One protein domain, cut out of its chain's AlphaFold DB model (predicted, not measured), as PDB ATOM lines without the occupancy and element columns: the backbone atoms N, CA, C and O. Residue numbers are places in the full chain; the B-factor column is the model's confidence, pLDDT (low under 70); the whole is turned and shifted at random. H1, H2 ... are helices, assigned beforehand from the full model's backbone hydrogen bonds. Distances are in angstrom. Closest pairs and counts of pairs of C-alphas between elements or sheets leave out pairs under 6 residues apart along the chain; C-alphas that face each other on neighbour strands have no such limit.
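This is residues 128 to 215 and 265 to 284 of the 334 residues of an uncharacterized protein of Melampsora larici-populina (strain 98AG31 / pathotype 3-4-7) (UniProt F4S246). H2, H5 and H6 run side by side in a row, H6 loosely at one edge, while H1, H3 and H4 cover one side of H2 and H5. Residues 165 to 170 stick out. The 108 printed residues have six named helices, H1 to H6, and no named strand: all helix, compact, radius of gyration of the C-alphas 13.9 A, spans 41 by 32 by 28 A.

H1, residues 128 to 143, touches H3, residues 175 to 184, about perpendicular at 81 degrees; closest C-alphas Ala 132 and Val 181, 4.7 A. H2, residues 148 to 159, touches H5, residues 196 to 215, the same way at a shallow tilt of 14 degrees; closest C-alphas Leu 152 and Phe 202, 6.4 A. Close to H5 but not clearly touching are H4, residues 186 to 191, and H6, residues 265 to 282. In H1 to H6 every O i to N i+4 pair is within hydrogen-bond range.

C-alpha 128 begins H1 at (127.072, 31.545, 53.733). H5 measures 28.3 A; H6 measures 25.8 A, ending at (103.226, 43.671, 46.497).

Residues 216 to 264 are cut out; C-alphas 215 and 265 are 9.8 A apart. H2 to H3 is a long link. pLDDT is under 70 in residues 164 to 170 and 265 to 284.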
ATOM      1  N   LYS A 128     128.372  31.602  53.068       85.44
ATOM      2  CA  LYS A 128     127.072  31.545  53.733       85.44
ATOM      3  C   LYS A 128     125.929  31.687  52.739       85.44
ATOM      4  O   LYS A 128     125.024  30.858  52.747       85.44
ATOM      5  N   ASP A 129     126.011  32.659  51.837       86.69
ATOM      6  CA  ASP A 129     124.979  32.874  50.820       86.69
ATOM      7  C   ASP A 129     124.886  31.691  49.851       86.69
ATOM      8  O   ASP A 129     123.799  31.204  49.545       86.69
ATOM      9  N   ARG A 130     126.033  31.151  49.418       87.56
ATOM     10  CA  ARG A 130     126.060  29.946  48.574       87.56
ATOM     11  C   ARG A 130     125.501  28.724  49.291       87.56
ATOM     12  O   ARG A 130     124.766  27.950  48.682       87.56
ATOM     13  N   LEU A 131     125.839  28.538  50.565       86.00
ATOM     14  CA  LEU A 131     125.317  27.429  51.354       86.00
ATOM     15  C   LEU A 131     123.805  27.565  51.558       86.00
ATOM     16  O   LEU A 131     123.090  26.577  51.419       86.00
ATOM     17  N   ALA A 132     123.319  28.785  51.796       88.62
ATOM     18  CA  ALA A 132     121.895  29.090  51.860       88.62
ATOM     19  C   ALA A 132     121.188  28.706  50.552       88.62
ATOM     20  O   ALA A 132     120.182  28.005  50.586       88.62
ATOM     21  N   ALA A 133     121.753  29.065  49.398       90.06
ATOM     22  CA  ALA A 133     121.194  28.701  48.097       90.06
ATOM     23  C   ALA A 133     121.172  27.175  47.862       90.06
ATOM     24  O   ALA A 133     120.189  26.632  47.351       90.06
ATOM     25  N   ILE A 134     122.226  26.457  48.269       88.19
ATOM     26  CA  ILE A 134     122.281  24.987  48.186       88.19
ATOM     27  C   ILE A 134     121.216  24.355  49.091       88.19
ATOM     28  O   ILE A 134     120.473  23.472  48.652       88.19
ATOM     29  N   ASN A 135     121.124  24.816  50.339       90.88
ATOM     30  CA  ASN A 135     120.144  24.340  51.312       90.88
ATOM     31  C   ASN A 135     118.714  24.636  50.849       90.88
ATOM     32  O   ASN A 135     117.857  23.758  50.941       90.88
ATOM     33  N   LEU A 136     118.471  25.814  50.264       92.75
ATOM     34  CA  LEU A 136     117.204  26.152  49.624       92.75
ATOM     35  C   LEU A 136     116.868  25.133  48.542       92.75
ATOM     36  O   LEU A 136     115.808  24.525  48.606       92.75
ATOM     37  N   HIS A 137     117.756  24.902  47.572       93.12
ATOM     38  CA  HIS A 137     117.477  23.996  46.456       93.12
ATOM     39  C   HIS A 137     117.105  22.583  46.930       93.12
ATOM     40  O   HIS A 137     116.186  21.955  46.400       93.12
ATOM     41  N   ARG A 138     117.768  22.099  47.983       91.56
ATOM     42  CA  ARG A 138     117.438  20.821  48.625       91.56
ATOM     43  C   ARG A 138     116.082  20.856  49.314       91.56
ATOM     44  O   ARG A 138     115.288  19.942  49.110       91.56
ATOM     45  N   ALA A 139     115.795  21.911  50.075       92.12
ATOM     46  CA  ALA A 139     114.484  22.115  50.683       92.12
ATOM     47  C   ALA A 139     113.380  22.159  49.616       92.12
ATOM     48  O   ALA A 139     112.372  21.481  49.775       92.12
ATOM     49  N   LEU A 140     113.579  22.873  48.501       91.75
ATOM     50  CA  LEU A 140     112.632  22.920  47.383       91.75
ATOM     51  C   LEU A 140     112.374  21.520  46.817       91.75
ATOM     52  O   LEU A 140     111.219  21.145  46.628       91.75
ATOM     53  N   LYS A 141     113.434  20.733  46.592       93.31
ATOM     54  CA  LYS A 141     113.327  19.365  46.070       93.31
ATOM     55  C   LYS A 141     112.550  18.443  47.007       93.31
ATOM     56  O   LYS A 141     111.766  17.636  46.532       93.31
ATOM     57  N   VAL A 142     112.749  18.570  48.319       91.44
ATOM     58  CA  VAL A 142     111.960  17.819  49.304       91.44
ATOM     59  C   VAL A 142     110.512  18.298  49.285       91.44
ATOM     60  O   VAL A 142     109.604  17.487  49.236       91.44
ATOM     61  N   LEU A 143     110.279  19.610  49.294       93.81
ATOM     62  CA  LEU A 143     108.955  20.194  49.500       93.81
ATOM     63  C   LEU A 143     108.046  20.183  48.263       93.81
ATOM     64  O   LEU A 143     106.853  20.446  48.421       93.81
ATOM     65  N   VAL A 144     108.560  19.919  47.059       93.38
ATOM     66  CA  VAL A 144     107.797  20.056  45.803       93.38
ATOM     67  C   VAL A 144     106.523  19.205  45.784       93.38
ATOM     68  O   VAL A 144     105.469  19.713  45.403       93.38
ATOM     69  N   ASP A 145     106.592  17.981  46.308       93.50
ATOM     70  CA  ASP A 145     105.491  17.009  46.284       93.50
ATOM     71  C   ASP A 145     104.547  17.117  47.494       93.50
ATOM     72  O   ASP A 145     103.567  16.379  47.610       93.50
ATOM     73  N   PHE A 146     104.811  18.048  48.414       95.12
ATOM     74  CA  PHE A 146     104.005  18.220  49.618       95.12
ATOM     75  C   PHE A 146     102.870  19.230  49.416       95.12
ATOM     76  O   PHE A 146     103.032  20.300  48.820       95.12
ATOM     77  N   SER A 147     101.715  18.936  50.018       96.81
ATOM     78  CA  SER A 147     100.631  19.914  50.152       96.81
ATOM     79  C   SER A 147     101.081  21.121  50.981       96.81
ATOM     80  O   SER A 147     101.966  21.017  51.832       96.81
ATOM     81  N   GLU A 148     100.443  22.277  50.806       95.25
ATOM     82  CA  GLU A 148     100.830  23.486  51.548       95.25
ATOM     83  C   GLU A 148     100.752  23.336  53.066       95.25
ATOM     84  O   GLU A 148     101.587  23.871  53.795       95.25
ATOM     85  N   HIS A 149      99.779  22.565  53.553       95.50
ATOM     86  CA  HIS A 149      99.659  22.269  54.976       95.50
ATOM     87  C   HIS A 149     100.845  21.445  55.486       95.50
ATOM     88  O   HIS A 149     101.367  21.713  56.566       95.50
ATOM     89  N   GLN A 150     101.305  20.469  54.700       95.06
ATOM     90  CA  GLN A 150     102.503  19.695  55.025       95.06
ATOM     91  C   GLN A 150     103.764  20.559  54.945       95.06
ATOM     92  O   GLN A 150     104.564  20.514  55.873       95.06
ATOM     93  N   LYS A 151     103.903  21.408  53.916       95.50
ATOM     94  CA  LYS A 151     105.007  22.378  53.808       95.50
ATOM     95  C   LYS A 151     105.097  23.247  55.063       95.50
ATOM     96  O   LYS A 151     106.160  23.340  55.667       95.50
ATOM     97  N   LEU A 152     103.976  23.828  55.503       95.62
ATOM     98  CA  LEU A 152     103.926  24.640  56.724       95.62
ATOM     99  C   LEU A 152     104.326  23.845  57.974       95.62
ATOM    100  O   LEU A 152     105.065  24.366  58.803       95.62
ATOM    101  N   LYS A 153     103.872  22.593  58.113       93.50
ATOM    102  CA  LYS A 153     104.272  21.719  59.229       93.50
ATOM    103  C   LYS A 153     105.771  21.422  59.226       93.50
ATOM    104  O   LYS A 153     106.396  21.480  60.280       93.50
ATOM    105  N   ILE A 154     106.346  21.140  58.059       93.00
ATOM    106  CA  ILE A 154     107.778  20.864  57.909       93.00
ATOM    107  C   ILE A 154     108.597  22.101  58.285       93.00
ATOM    108  O   ILE A 154     109.476  22.009  59.134       93.00
ATOM    109  N   TRP A 155     108.248  23.276  57.751       94.88
ATOM    110  CA  TRP A 155     108.901  24.536  58.117       94.88
ATOM    111  C   TRP A 155     108.823  24.827  59.613       94.88
ATOM    112  O   TRP A 155     109.795  25.271  60.217       94.88
ATOM    113  N   ARG A 156     107.678  24.543  60.231       93.75
ATOM    114  CA  ARG A 156     107.471  24.713  61.669       93.75
ATOM    115  C   ARG A 156     108.360  23.794  62.506       93.75
ATOM    116  O   ARG A 156     108.901  24.241  63.516       93.75
ATOM    117  N   CYS A 157     108.542  22.552  62.053       91.62
ATOM    118  CA  CYS A 157     109.483  21.602  62.637       91.62
ATOM    119  C   CYS A 157     110.930  22.080  62.465       91.62
ATOM    120  O   CYS A 157     111.645  22.199  63.452       91.62
ATOM    121  N   TRP A 158     111.350  22.449  61.250       93.12
ATOM    122  CA  TRP A 158     112.707  22.938  60.981       93.12
ATOM    123  C   TRP A 158     113.054  24.181  61.815       93.12
ATOM    124  O   TRP A 158     114.094  24.212  62.475       93.12
ATOM    125  N   LEU A 159     112.136  25.148  61.905       92.56
ATOM    126  CA  LEU A 159     112.270  26.336  62.757       92.56
ATOM    127  C   LEU A 159     112.228  26.012  64.258       92.56
ATOM    128  O   LEU A 159     112.854  26.703  65.058       92.56
ATOM    129  N   GLY A 160     111.555  24.933  64.662       90.62
ATOM    130  CA  GLY A 160     111.480  24.499  66.065       90.62
ATOM    131  C   GLY A 160     110.462  25.177  66.909       90.62
ATOM    132  O   GLY A 160     110.605  25.207  68.125       90.62
ATOM    133  N   ILE A 161     109.468  25.728  66.242       89.94
ATOM    134  CA  ILE A 161     108.298  26.267  66.903       89.94
ATOM    135  C   ILE A 161     107.509  25.112  67.527       89.94
ATOM    136  O   ILE A 161     106.958  25.266  68.612       89.94
ATOM    137  N   ASP A 162     107.488  23.957  66.853       87.38
ATOM    138  CA  ASP A 162     106.853  22.748  67.358       87.38
ATOM    139  C   ASP A 162     107.920  21.750  67.813       87.38
ATOM    140  O   ASP A 162     108.789  21.336  67.041       87.38
ATOM    141  N   THR A 163     107.820  21.325  69.069       74.25
ATOM    142  CA  THR A 163     108.513  20.150  69.589       74.25
ATOM    143  C   THR A 163     107.742  18.923  69.125       74.25
ATOM    144  O   THR A 163     106.895  18.391  69.842       74.25
ATOM    145  N   PHE A 164     107.980  18.489  67.890       67.81
ATOM    146  CA  PHE A 164     107.616  17.126  67.542       67.81
ATOM    147  C   PHE A 164     108.526  16.212  68.363       67.81
ATOM    148  O   PHE A 164     109.711  16.080  68.059       67.81
ATOM    149  N   GLU A 165     107.978  15.617  69.421       60.31
ATOM    150  CA  GLU A 165     108.540  14.419  70.042       60.31
ATOM    151  C   GLU A 165     108.428  13.295  69.008       60.31
ATOM    152  O   GLU A 165     107.499  12.496  68.999       60.31
ATOM    153  N   GLN A 166     109.301  13.322  68.004       59.09
ATOM    154  CA  GLN A 166     109.430  12.213  67.083       59.09
ATOM    155  C   GLN A 166     110.299  11.164  67.764       59.09
ATOM    156  O   GLN A 166     111.499  11.367  67.940       59.09
ATOM    157  N   ASP A 167     109.677  10.033  68.097       57.06
ATOM    158  CA  ASP A 167     110.250   8.834  68.728       57.06
ATOM    159  C   ASP A 167     111.404   8.160  67.944       57.06
ATOM    160  O   ASP A 167     111.787   7.025  68.224       57.06
ATOM    161  N   GLY A 168     112.012   8.821  66.958       57.31
ATOM    162  CA  GLY A 168     113.108   8.233  66.198       57.31
ATOM    163  C   GLY A 168     113.816   9.192  65.251       57.31
ATOM    164  O   GLY A 168     113.270   9.566  64.220       57.31
ATOM    165  N   LYS A 169     115.074   9.506  65.598       62.25
ATOM    166  CA  LYS A 169     116.234   9.794  64.720       62.25
ATOM    167  C   LYS A 169     116.099  10.812  63.581       62.25
ATOM    168  O   LYS A 169     116.988  10.882  62.738       62.25
ATOM    169  N   LEU A 170     115.064  11.633  63.545       65.38
ATOM    170  CA  LEU A 170     115.004  12.704  62.562       65.38
ATOM    171  C   LEU A 170     115.919  13.840  63.012       65.38
ATOM    172  O   LEU A 170     115.567  14.625  63.892       65.38
ATOM    173  N   GLU A 171     117.125  13.882  62.436       81.00
ATOM    174  CA  GLU A 171     118.065  14.983  62.635       81.00
ATOM    175  C   GLU A 171     117.426  16.264  62.117       81.00
ATOM    176  O   GLU A 171     117.363  16.545  60.920       81.00
ATOM    177  N   ARG A 172     116.902  17.041  63.053       85.88
ATOM    178  CA  ARG A 172     116.364  18.350  62.763       85.88
ATOM    179  C   ARG A 172     117.509  19.269  62.309       85.88
ATOM    180  O   ARG A 172     118.547  19.287  62.974       85.88
ATOM    181  N   PRO A 173     117.336  20.044  61.224       90.25
ATOM    182  CA  PRO A 173     118.346  21.009  60.811       90.25
ATOM    183  C   PRO A 173     118.601  22.040  61.911       90.25
ATOM    184  O   PRO A 173     117.698  22.376  62.686       90.25
ATOM    185  N   ASP A 174     119.829  22.560  61.960       88.44
ATOM    186  CA  ASP A 174     120.161  23.667  62.854       88.44
ATOM    187  C   ASP A 174     119.247  24.863  62.513       88.44
ATOM    188  O   ASP A 174     119.198  25.286  61.350       88.44
ATOM    189  N   PRO A 175     118.510  25.422  63.492       89.31
ATOM    190  CA  PRO A 175     117.620  26.555  63.260       89.31
ATOM    191  C   PRO A 175     118.315  27.745  62.591       89.31
ATOM    192  O   PRO A 175     117.671  28.482  61.848       89.31
ATOM    193  N   GLN A 176     119.614  27.937  62.840       88.31
ATOM    194  CA  GLN A 176     120.376  29.038  62.266       88.31
ATOM    195  C   GLN A 176     120.588  28.867  60.758       88.31
ATOM    196  O   GLN A 176     120.475  29.839  60.012       88.31
ATOM    197  N   ASP A 177     120.853  27.640  60.301       89.88
ATOM    198  CA  ASP A 177     121.015  27.340  58.876       89.88
ATOM    199  C   ASP A 177     119.670  27.491  58.140       89.88
ATOM    200  O   ASP A 177     119.616  28.002  57.019       89.88
ATOM    201  N   VAL A 178     118.565  27.112  58.795       92.81
ATOM    202  CA  VAL A 178     117.197  27.319  58.285       92.81
ATOM    203  C   VAL A 178     116.875  28.807  58.184       92.81
ATOM    204  O   VAL A 178     116.358  29.259  57.160       92.81
ATOM    205  N   TRP A 179     117.197  29.580  59.224       92.88
ATOM    206  CA  TRP A 179     116.992  31.025  59.233       92.88
ATOM    207  C   TRP A 179     117.755  31.705  58.102       92.88
ATOM    208  O   TRP A 179     117.188  32.532  57.400       92.88
ATOM    209  N   GLN A 180     118.999  31.302  57.865       90.94
ATOM    210  CA  GLN A 180     119.817  31.876  56.806       90.94
ATOM    211  C   GLN A 180     119.231  31.648  55.404       90.94
ATOM    212  O   GLN A 180     119.286  32.538  54.558       90.94
ATOM    213  N   VAL A 181     118.612  30.488  55.161       94.44
ATOM    214  CA  VAL A 181     117.853  30.252  53.922       94.44
ATOM    215  C   VAL A 181     116.675  31.213  53.806       94.44
ATOM    216  O   VAL A 181     116.457  31.788  52.745       94.44
ATOM    217  N   ILE A 182     115.924  31.404  54.890       94.25
ATOM    218  CA  ILE A 182     114.757  32.290  54.899       94.25
ATOM    219  C   ILE A 182     115.171  33.750  54.708       94.25
ATOM    220  O   ILE A 182     114.535  34.459  53.940       94.25
ATOM    221  N   GLU A 183     116.221  34.199  55.387       91.75
ATOM    222  CA  GLU A 183     116.713  35.574  55.324       91.75
ATOM    223  C   GLU A 183     117.194  35.933  53.914       91.75
ATOM    224  O   GLU A 183     116.812  36.972  53.375       91.75
ATOM    225  N   ASN A 184     117.958  35.037  53.286       92.00
ATOM    226  CA  ASN A 184     118.553  35.287  51.975       92.00
ATOM    227  C   ASN A 184     117.603  35.005  50.802       92.00
ATOM    228  O   ASN A 184     117.776  35.585  49.731       92.00
ATOM    229  N   HIS A 185     116.613  34.127  50.987       94.94
ATOM    230  CA  HIS A 185     115.757  33.621  49.908       94.94
ATOM    231  C   HIS A 185     114.267  33.605  50.271       94.94
ATOM    232  O   HIS A 185     113.522  32.685  49.919       94.94
ATOM    233  N   LEU A 186     113.809  34.616  51.018       94.94
ATOM    234  CA  LEU A 186     112.419  34.692  51.469       94.94
ATOM    235  C   LEU A 186     111.430  34.623  50.301       94.94
ATOM    236  O   LEU A 186     110.404  33.954  50.404       94.94
ATOM    237  N   GLU A 187     111.723  35.311  49.201       94.88
ATOM    238  CA  GLU A 187     110.827  35.381  48.046       94.88
ATOM    239  C   GLU A 187     110.663  34.005  47.388       94.88
ATOM    240  O   GLU A 187     109.541  33.567  47.141       94.88
ATOM    241  N   GLU A 188     111.757  33.275  47.174       95.62
ATOM    242  CA  GLU A 188     111.741  31.925  46.614       95.62
ATOM    243  C   GLU A 188     111.025  30.936  47.542       95.62
ATOM    244  O   GLU A 188     110.257  30.085  47.084       95.62
ATOM    245  N   VAL A 189     111.206  31.072  48.860       95.38
ATOM    246  CA  VAL A 189     110.457  30.273  49.838       95.38
ATOM    247  C   VAL A 189     108.965  30.608  49.793       95.38
ATOM    248  O   VAL A 189     108.134  29.705  49.867       95.38
ATOM    249  N   LEU A 190     108.581  31.875  49.624       95.44
ATOM    250  CA  LEU A 190     107.173  32.259  49.478       95.44
ATOM    251  C   LEU A 190     106.558  31.728  48.176       95.44
ATOM    252  O   LEU A 190     105.374  31.378  48.163       95.44
ATOM    253  N   GLN A 191     107.347  31.602  47.108       95.62
ATOM    254  CA  GLN A 191     106.910  31.011  45.840       95.62
ATOM    255  C   GLN A 191     106.578  29.514  45.950       95.62
ATOM    256  O   GLN A 191     105.800  29.017  45.137       95.62
ATOM    257  N   LEU A 192     107.054  28.804  46.984       94.31
ATOM    258  CA  LEU A 192     106.627  27.423  47.271       94.31
ATOM    259  C   LEU A 192     105.134  27.293  47.584       94.31
ATOM    260  O   LEU A 192     104.578  26.189  47.493       94.31
ATOM    261  N   PHE A 193     104.517  28.388  48.019       95.44
ATOM    262  CA  PHE A 193     103.112  28.453  48.371       95.44
ATOM    263  C   PHE A 193     102.338  29.090  47.212       95.44
ATOM    264  O   PHE A 193     102.579  30.234  46.810       95.44
ATOM    265  N   ILE A 194     101.397  28.320  46.685       94.62
ATOM    266  CA  ILE A 194     100.437  28.686  45.652       94.62
ATOM    267  C   ILE A 194      99.382  29.633  46.241       94.62
ATOM    268  O   ILE A 194      99.034  30.631  45.612       94.62
ATOM    269  N   TYR A 195      98.888  29.361  47.455       94.75
ATOM    270  CA  TYR A 195      97.836  30.153  48.090       94.75
ATOM    271  C   TYR A 195      98.400  31.256  48.991       94.75
ATOM    272  O   TYR A 195      99.285  31.046  49.827       94.75
ATOM    273  N   GLN A 196      97.786  32.438  48.903       92.19
ATOM    274  CA  GLN A 196      98.177  33.607  49.700       92.19
ATOM    275  C   GLN A 196      98.014  33.390  51.206       92.19
ATOM    276  O   GLN A 196      98.835  33.847  52.000       92.19
ATOM    277  N   ASN A 197      96.994  32.631  51.613       93.88
ATOM    278  CA  ASN A 197      96.787  32.284  53.019       93.88
ATOM    279  C   ASN A 197      97.986  31.501  53.581       93.88
ATOM    280  O   ASN A 197      98.433  31.768  54.693       93.88
ATOM    281  N   SER A 198      98.567  30.589  52.802       95.81
ATOM    282  CA  SER A 198      99.720  29.808  53.250       95.81
ATOM    283  C   SER A 198     101.000  30.630  53.299       95.81
ATOM    284  O   SER A 198     101.744  30.498  54.267       95.81
ATOM    285  N   ARG A 199     101.207  31.560  52.355       95.69
ATOM    286  CA  ARG A 199     102.288  32.562  52.448       95.69
ATOM    287  C   ARG A 199     102.178  33.385  53.724       95.69
ATOM    288  O   ARG A 199     103.148  33.522  54.464       95.69
ATOM    289  N   TYR A 200     100.979  33.880  54.022       95.00
ATOM    290  CA  TYR A 200     100.723  34.627  55.249       95.00
ATOM    291  C   TYR A 200     100.981  33.780  56.504       95.00
ATOM    292  O   TYR A 200     101.640  34.236  57.437       95.00
ATOM    293  N   ARG A 201     100.516  32.525  56.524       95.19
ATOM    294  CA  ARG A 201     100.789  31.592  57.627       95.19
ATOM    295  C   ARG A 201     102.282  31.337  57.796       95.19
ATOM    296  O   ARG A 201     102.740  31.282  58.930       95.19
ATOM    297  N   PHE A 202     103.033  31.219  56.707       96.50
ATOM    298  CA  PHE A 202     104.482  31.060  56.756       96.50
ATOM    299  C   PHE A 202     105.179  32.300  57.338       96.50
ATOM    300  O   PHE A 202     105.976  32.173  58.263       96.50
ATOM    301  N   LEU A 203     104.812  33.508  56.899       95.81
ATOM    302  CA  LEU A 203     105.322  34.756  57.487       95.81
ATOM    303  C   LEU A 203     104.978  34.878  58.978       95.81
ATOM    304  O   LEU A 203     105.793  35.326  59.783       95.81
ATOM    305  N   HIS A 204     103.785  34.432  59.369       94.19
ATOM    306  CA  HIS A 204     103.399  34.365  60.772       94.19
ATOM    307  C   HIS A 204     104.263  33.363  61.561       94.19
ATOM    308  O   HIS A 204     104.627  33.651  62.698       94.19
ATOM    309  N   LEU A 205     104.634  32.215  60.975       94.88
ATOM    310  CA  LEU A 205     105.576  31.271  61.594       94.88
ATOM    311  C   LEU A 205     106.953  31.908  61.808       94.88
ATOM    312  O   LEU A 205     107.497  31.791  62.901       94.88
ATOM    313  N   ILE A 206     107.480  32.627  60.814       94.88
ATOM    314  CA  ILE A 206     108.741  33.373  60.946       94.88
ATOM    315  C   ILE A 206     108.672  34.361  62.115       94.88
ATOM    316  O   ILE A 206     109.576  34.406  62.948       94.88
ATOM    317  N   SER A 207     107.574  35.115  62.214       92.50
ATOM    318  CA  SER A 207     107.367  36.041  63.326       92.50
ATOM    319  C   SER A 207     107.363  35.313  64.674       92.50
ATOM    320  O   SER A 207     108.070  35.725  65.589       92.50
ATOM    321  N   LEU A 208     106.629  34.201  64.805       90.88
ATOM    322  CA  LEU A 208     106.600  33.408  66.041       90.88
ATOM    323  C   LEU A 208     107.990  32.908  66.440       90.88
ATOM    324  O   LEU A 208     108.367  33.032  67.604       90.88
ATOM    325  N   TRP A 209     108.751  32.382  65.479       91.62
ATOM    326  CA  TRP A 209     110.121  31.936  65.715       91.62
ATOM    327  C   TRP A 209     111.004  33.077  66.220       91.62
ATOM    328  O   TRP A 209     111.679  32.930  67.235       91.62
ATOM    329  N   HIS A 210     110.938  34.245  65.577       87.44
ATOM    330  CA  HIS A 210     111.690  35.419  66.009       87.44
ATOM    331  C   HIS A 210     111.311  35.839  67.435       87.44
ATOM    332  O   HIS A 210     112.173  36.142  68.250       87.44
ATOM    333  N   HIS A 211     110.030  35.812  67.800       87.56
ATOM    334  CA  HIS A 211     109.648  36.102  69.182       87.56
ATOM    335  C   HIS A 211     110.242  35.076  70.154       87.56
ATOM    336  O   HIS A 211     110.781  35.471  71.178       87.56
ATOM    337  N   GLN A 212     110.212  33.781  69.838       88.44
ATOM    338  CA  GLN A 212     110.766  32.737  70.710       88.44
ATOM    339  C   GLN A 212     112.290  32.830  70.866       88.44
ATOM    340  O   GLN A 212     112.793  32.727  71.985       88.44
ATOM    341  N   SER A 213     113.019  33.062  69.771       86.00
ATOM    342  CA  SER A 213     114.484  33.140  69.787       86.00
ATOM    343  C   SER A 213     115.010  34.351  70.567       86.00
ATOM    344  O   SER A 213     116.111  34.282  71.110       86.00
ATOM    345  N   TYR A 214     114.231  35.436  70.659       80.88
ATOM    346  CA  TYR A 214     114.645  36.681  71.317       80.88
ATOM    347  C   TYR A 214     113.958  36.950  72.667       80.88
ATOM    348  O   TYR A 214     114.500  37.695  73.480       80.88
ATOM    349  N   ALA A 215     112.802  36.343  72.962       77.44
ATOM    350  CA  ALA A 215     112.059  36.597  74.205       77.44
ATOM    351  C   ALA A 215     112.720  36.022  75.468       77.44
ATOM    352  O   ALA A 215     112.338  36.395  76.579       77.44
ATOM    353  N   GLU A 265     116.453  45.174  69.370       50.66
ATOM    354  CA  GLU A 265     115.175  44.448  69.310       50.66
ATOM    355  C   GLU A 265     114.066  45.284  68.641       50.66
ATOM    356  O   GLU A 265     113.309  44.785  67.811       50.66
ATOM    357  N   TYR A 266     114.016  46.593  68.922       52.31
ATOM    358  CA  TYR A 266     113.075  47.510  68.269       52.31
ATOM    359  C   TYR A 266     113.357  47.707  66.770       52.31
ATOM    360  O   TYR A 266     112.425  47.819  65.971       52.31
ATOM    361  N   GLN A 267     114.632  47.762  66.370       52.31
ATOM    362  CA  GLN A 267     115.025  47.899  64.963       52.31
ATOM    363  C   GLN A 267     114.731  46.625  64.159       52.31
ATOM    364  O   GLN A 267     114.278  46.721  63.020       52.31
ATOM    365  N   GLU A 268     114.903  45.450  64.762       52.72
ATOM    366  CA  GLU A 268     114.615  44.152  64.140       52.72
ATOM    367  C   GLU A 268     113.092  43.916  64.017       52.72
ATOM    368  O   GLU A 268     112.608  43.540  62.949       52.72
ATOM    369  N   ALA A 269     112.294  44.291  65.026       55.62
ATOM    370  CA  ALA A 269     110.828  44.279  64.929       55.62
ATOM    371  C   ALA A 269     110.297  45.230  63.836       55.62
ATOM    372  O   ALA A 269     109.381  44.880  63.090       55.62
ATOM    373  N   LYS A 270     110.906  46.416  63.695       56.97
ATOM    374  CA  LYS A 270     110.628  47.371  62.608       56.97
ATOM    375  C   LYS A 270     110.974  46.811  61.229       56.97
ATOM    376  O   LYS A 270     110.272  47.116  60.269       56.97
ATOM    377  N   LEU A 271     112.038  46.014  61.121       60.94
ATOM    378  CA  LEU A 271     112.430  45.361  59.875       60.94
ATOM    379  C   LEU A 271     111.423  44.275  59.487       60.94
ATOM    380  O   LEU A 271     111.008  44.231  58.336       60.94
ATOM    381  N   ILE A 272     110.956  43.466  60.441       59.41
ATOM    382  CA  ILE A 272     109.903  42.468  60.196       59.41
ATOM    383  C   ILE A 272     108.590  43.152  59.822       59.41
ATOM    384  O   ILE A 272     107.954  42.753  58.852       59.41
ATOM    385  N   GLU A 273     108.201  44.214  60.531       64.94
ATOM    386  CA  GLU A 273     107.045  45.036  60.164       64.94
ATOM    387  C   GLU A 273     107.202  45.575  58.734       64.94
ATOM    388  O   GLU A 273     106.274  45.477  57.937       64.94
ATOM    389  N   ALA A 274     108.384  46.076  58.367       59.84
ATOM    390  CA  ALA A 274     108.665  46.575  57.027       59.84
ATOM    391  C   ALA A 274     108.647  45.469  55.963       59.84
ATOM    392  O   ALA A 274     108.087  45.695  54.898       59.84
ATOM    393  N   ILE A 275     109.195  44.281  56.237       60.16
ATOM    394  CA  ILE A 275     109.168  43.121  55.334       60.16
ATOM    395  C   ILE A 275     107.728  42.647  55.149       60.16
ATOM    396  O   ILE A 275     107.287  42.461  54.020       60.16
ATOM    397  N   VAL A 276     106.959  42.530  56.233       63.12
ATOM    398  CA  VAL A 276     105.541  42.162  56.182       63.12
ATOM    399  C   VAL A 276     104.756  43.212  55.401       63.12
ATOM    400  O   VAL A 276     104.037  42.854  54.479       63.12
ATOM    401  N   LEU A 277     104.925  44.503  55.688       61.03
ATOM    402  CA  LEU A 277     104.249  45.585  54.967       61.03
ATOM    403  C   LEU A 277     104.677  45.674  53.497       61.03
ATOM    404  O   LEU A 277     103.841  45.948  52.640       61.03
ATOM    405  N   HIS A 278     105.948  45.426  53.187       59.47
ATOM    406  CA  HIS A 278     106.480  45.423  51.827       59.47
ATOM    407  C   HIS A 278     105.943  44.233  51.025       59.47
ATOM    408  O   HIS A 278     105.414  44.433  49.931       59.47
ATOM    409  N   SER A 279     105.967  43.024  51.588       55.06
ATOM    410  CA  SER A 279     105.334  41.837  51.001       55.06
ATOM    411  C   SER A 279     103.828  42.050  50.835       55.06
ATOM    412  O   SER A 279     103.278  41.753  49.779       55.06
ATOM    413  N   LEU A 280     103.176  42.683  51.819       56.06
ATOM    414  CA  LEU A 280     101.763  43.048  51.740       56.06
ATOM    415  C   LEU A 280     101.470  44.071  50.636       56.06
ATOM    416  O   LEU A 280     100.445  43.973  49.967       56.06
ATOM    417  N   SER A 281     102.371  45.029  50.413       55.34
ATOM    418  CA  SER A 281     102.234  46.053  49.371       55.34
ATOM    419  C   SER A 281     102.396  45.515  47.947       55.34
ATOM    420  O   SER A 281     101.953  46.165  47.001       55.34
ATOM    421  N   ARG A 282     103.011  44.334  47.790       56.19
ATOM    422  CA  ARG A 282     103.226  43.671  46.497       56.19
ATOM    423  C   ARG A 282     102.110  42.692  46.120       56.19
ATOM    424  O   ARG A 282     102.083  42.241  44.978       56.19
ATOM    425  N   PHE A 283     101.169  42.395  47.020       50.31
ATOM    426  CA  PHE A 283     100.004  41.583  46.670       50.31
ATOM    427  C   PHE A 283      99.045  42.362  45.770       50.31
ATOM    428  O   PHE A 283      98.571  43.454  46.096       50.31
ATOM    429  N   SER A 284      98.726  41.768  44.622       45.06
ATOM    430  CA  SER A 284      97.676  42.254  43.744       45.06
ATOM    431  C   SER A 284      96.303  42.037  44.388       45.06
ATOM    432  O   SER A 284      95.737  40.952  44.324       45.06
TER     433      SER A 284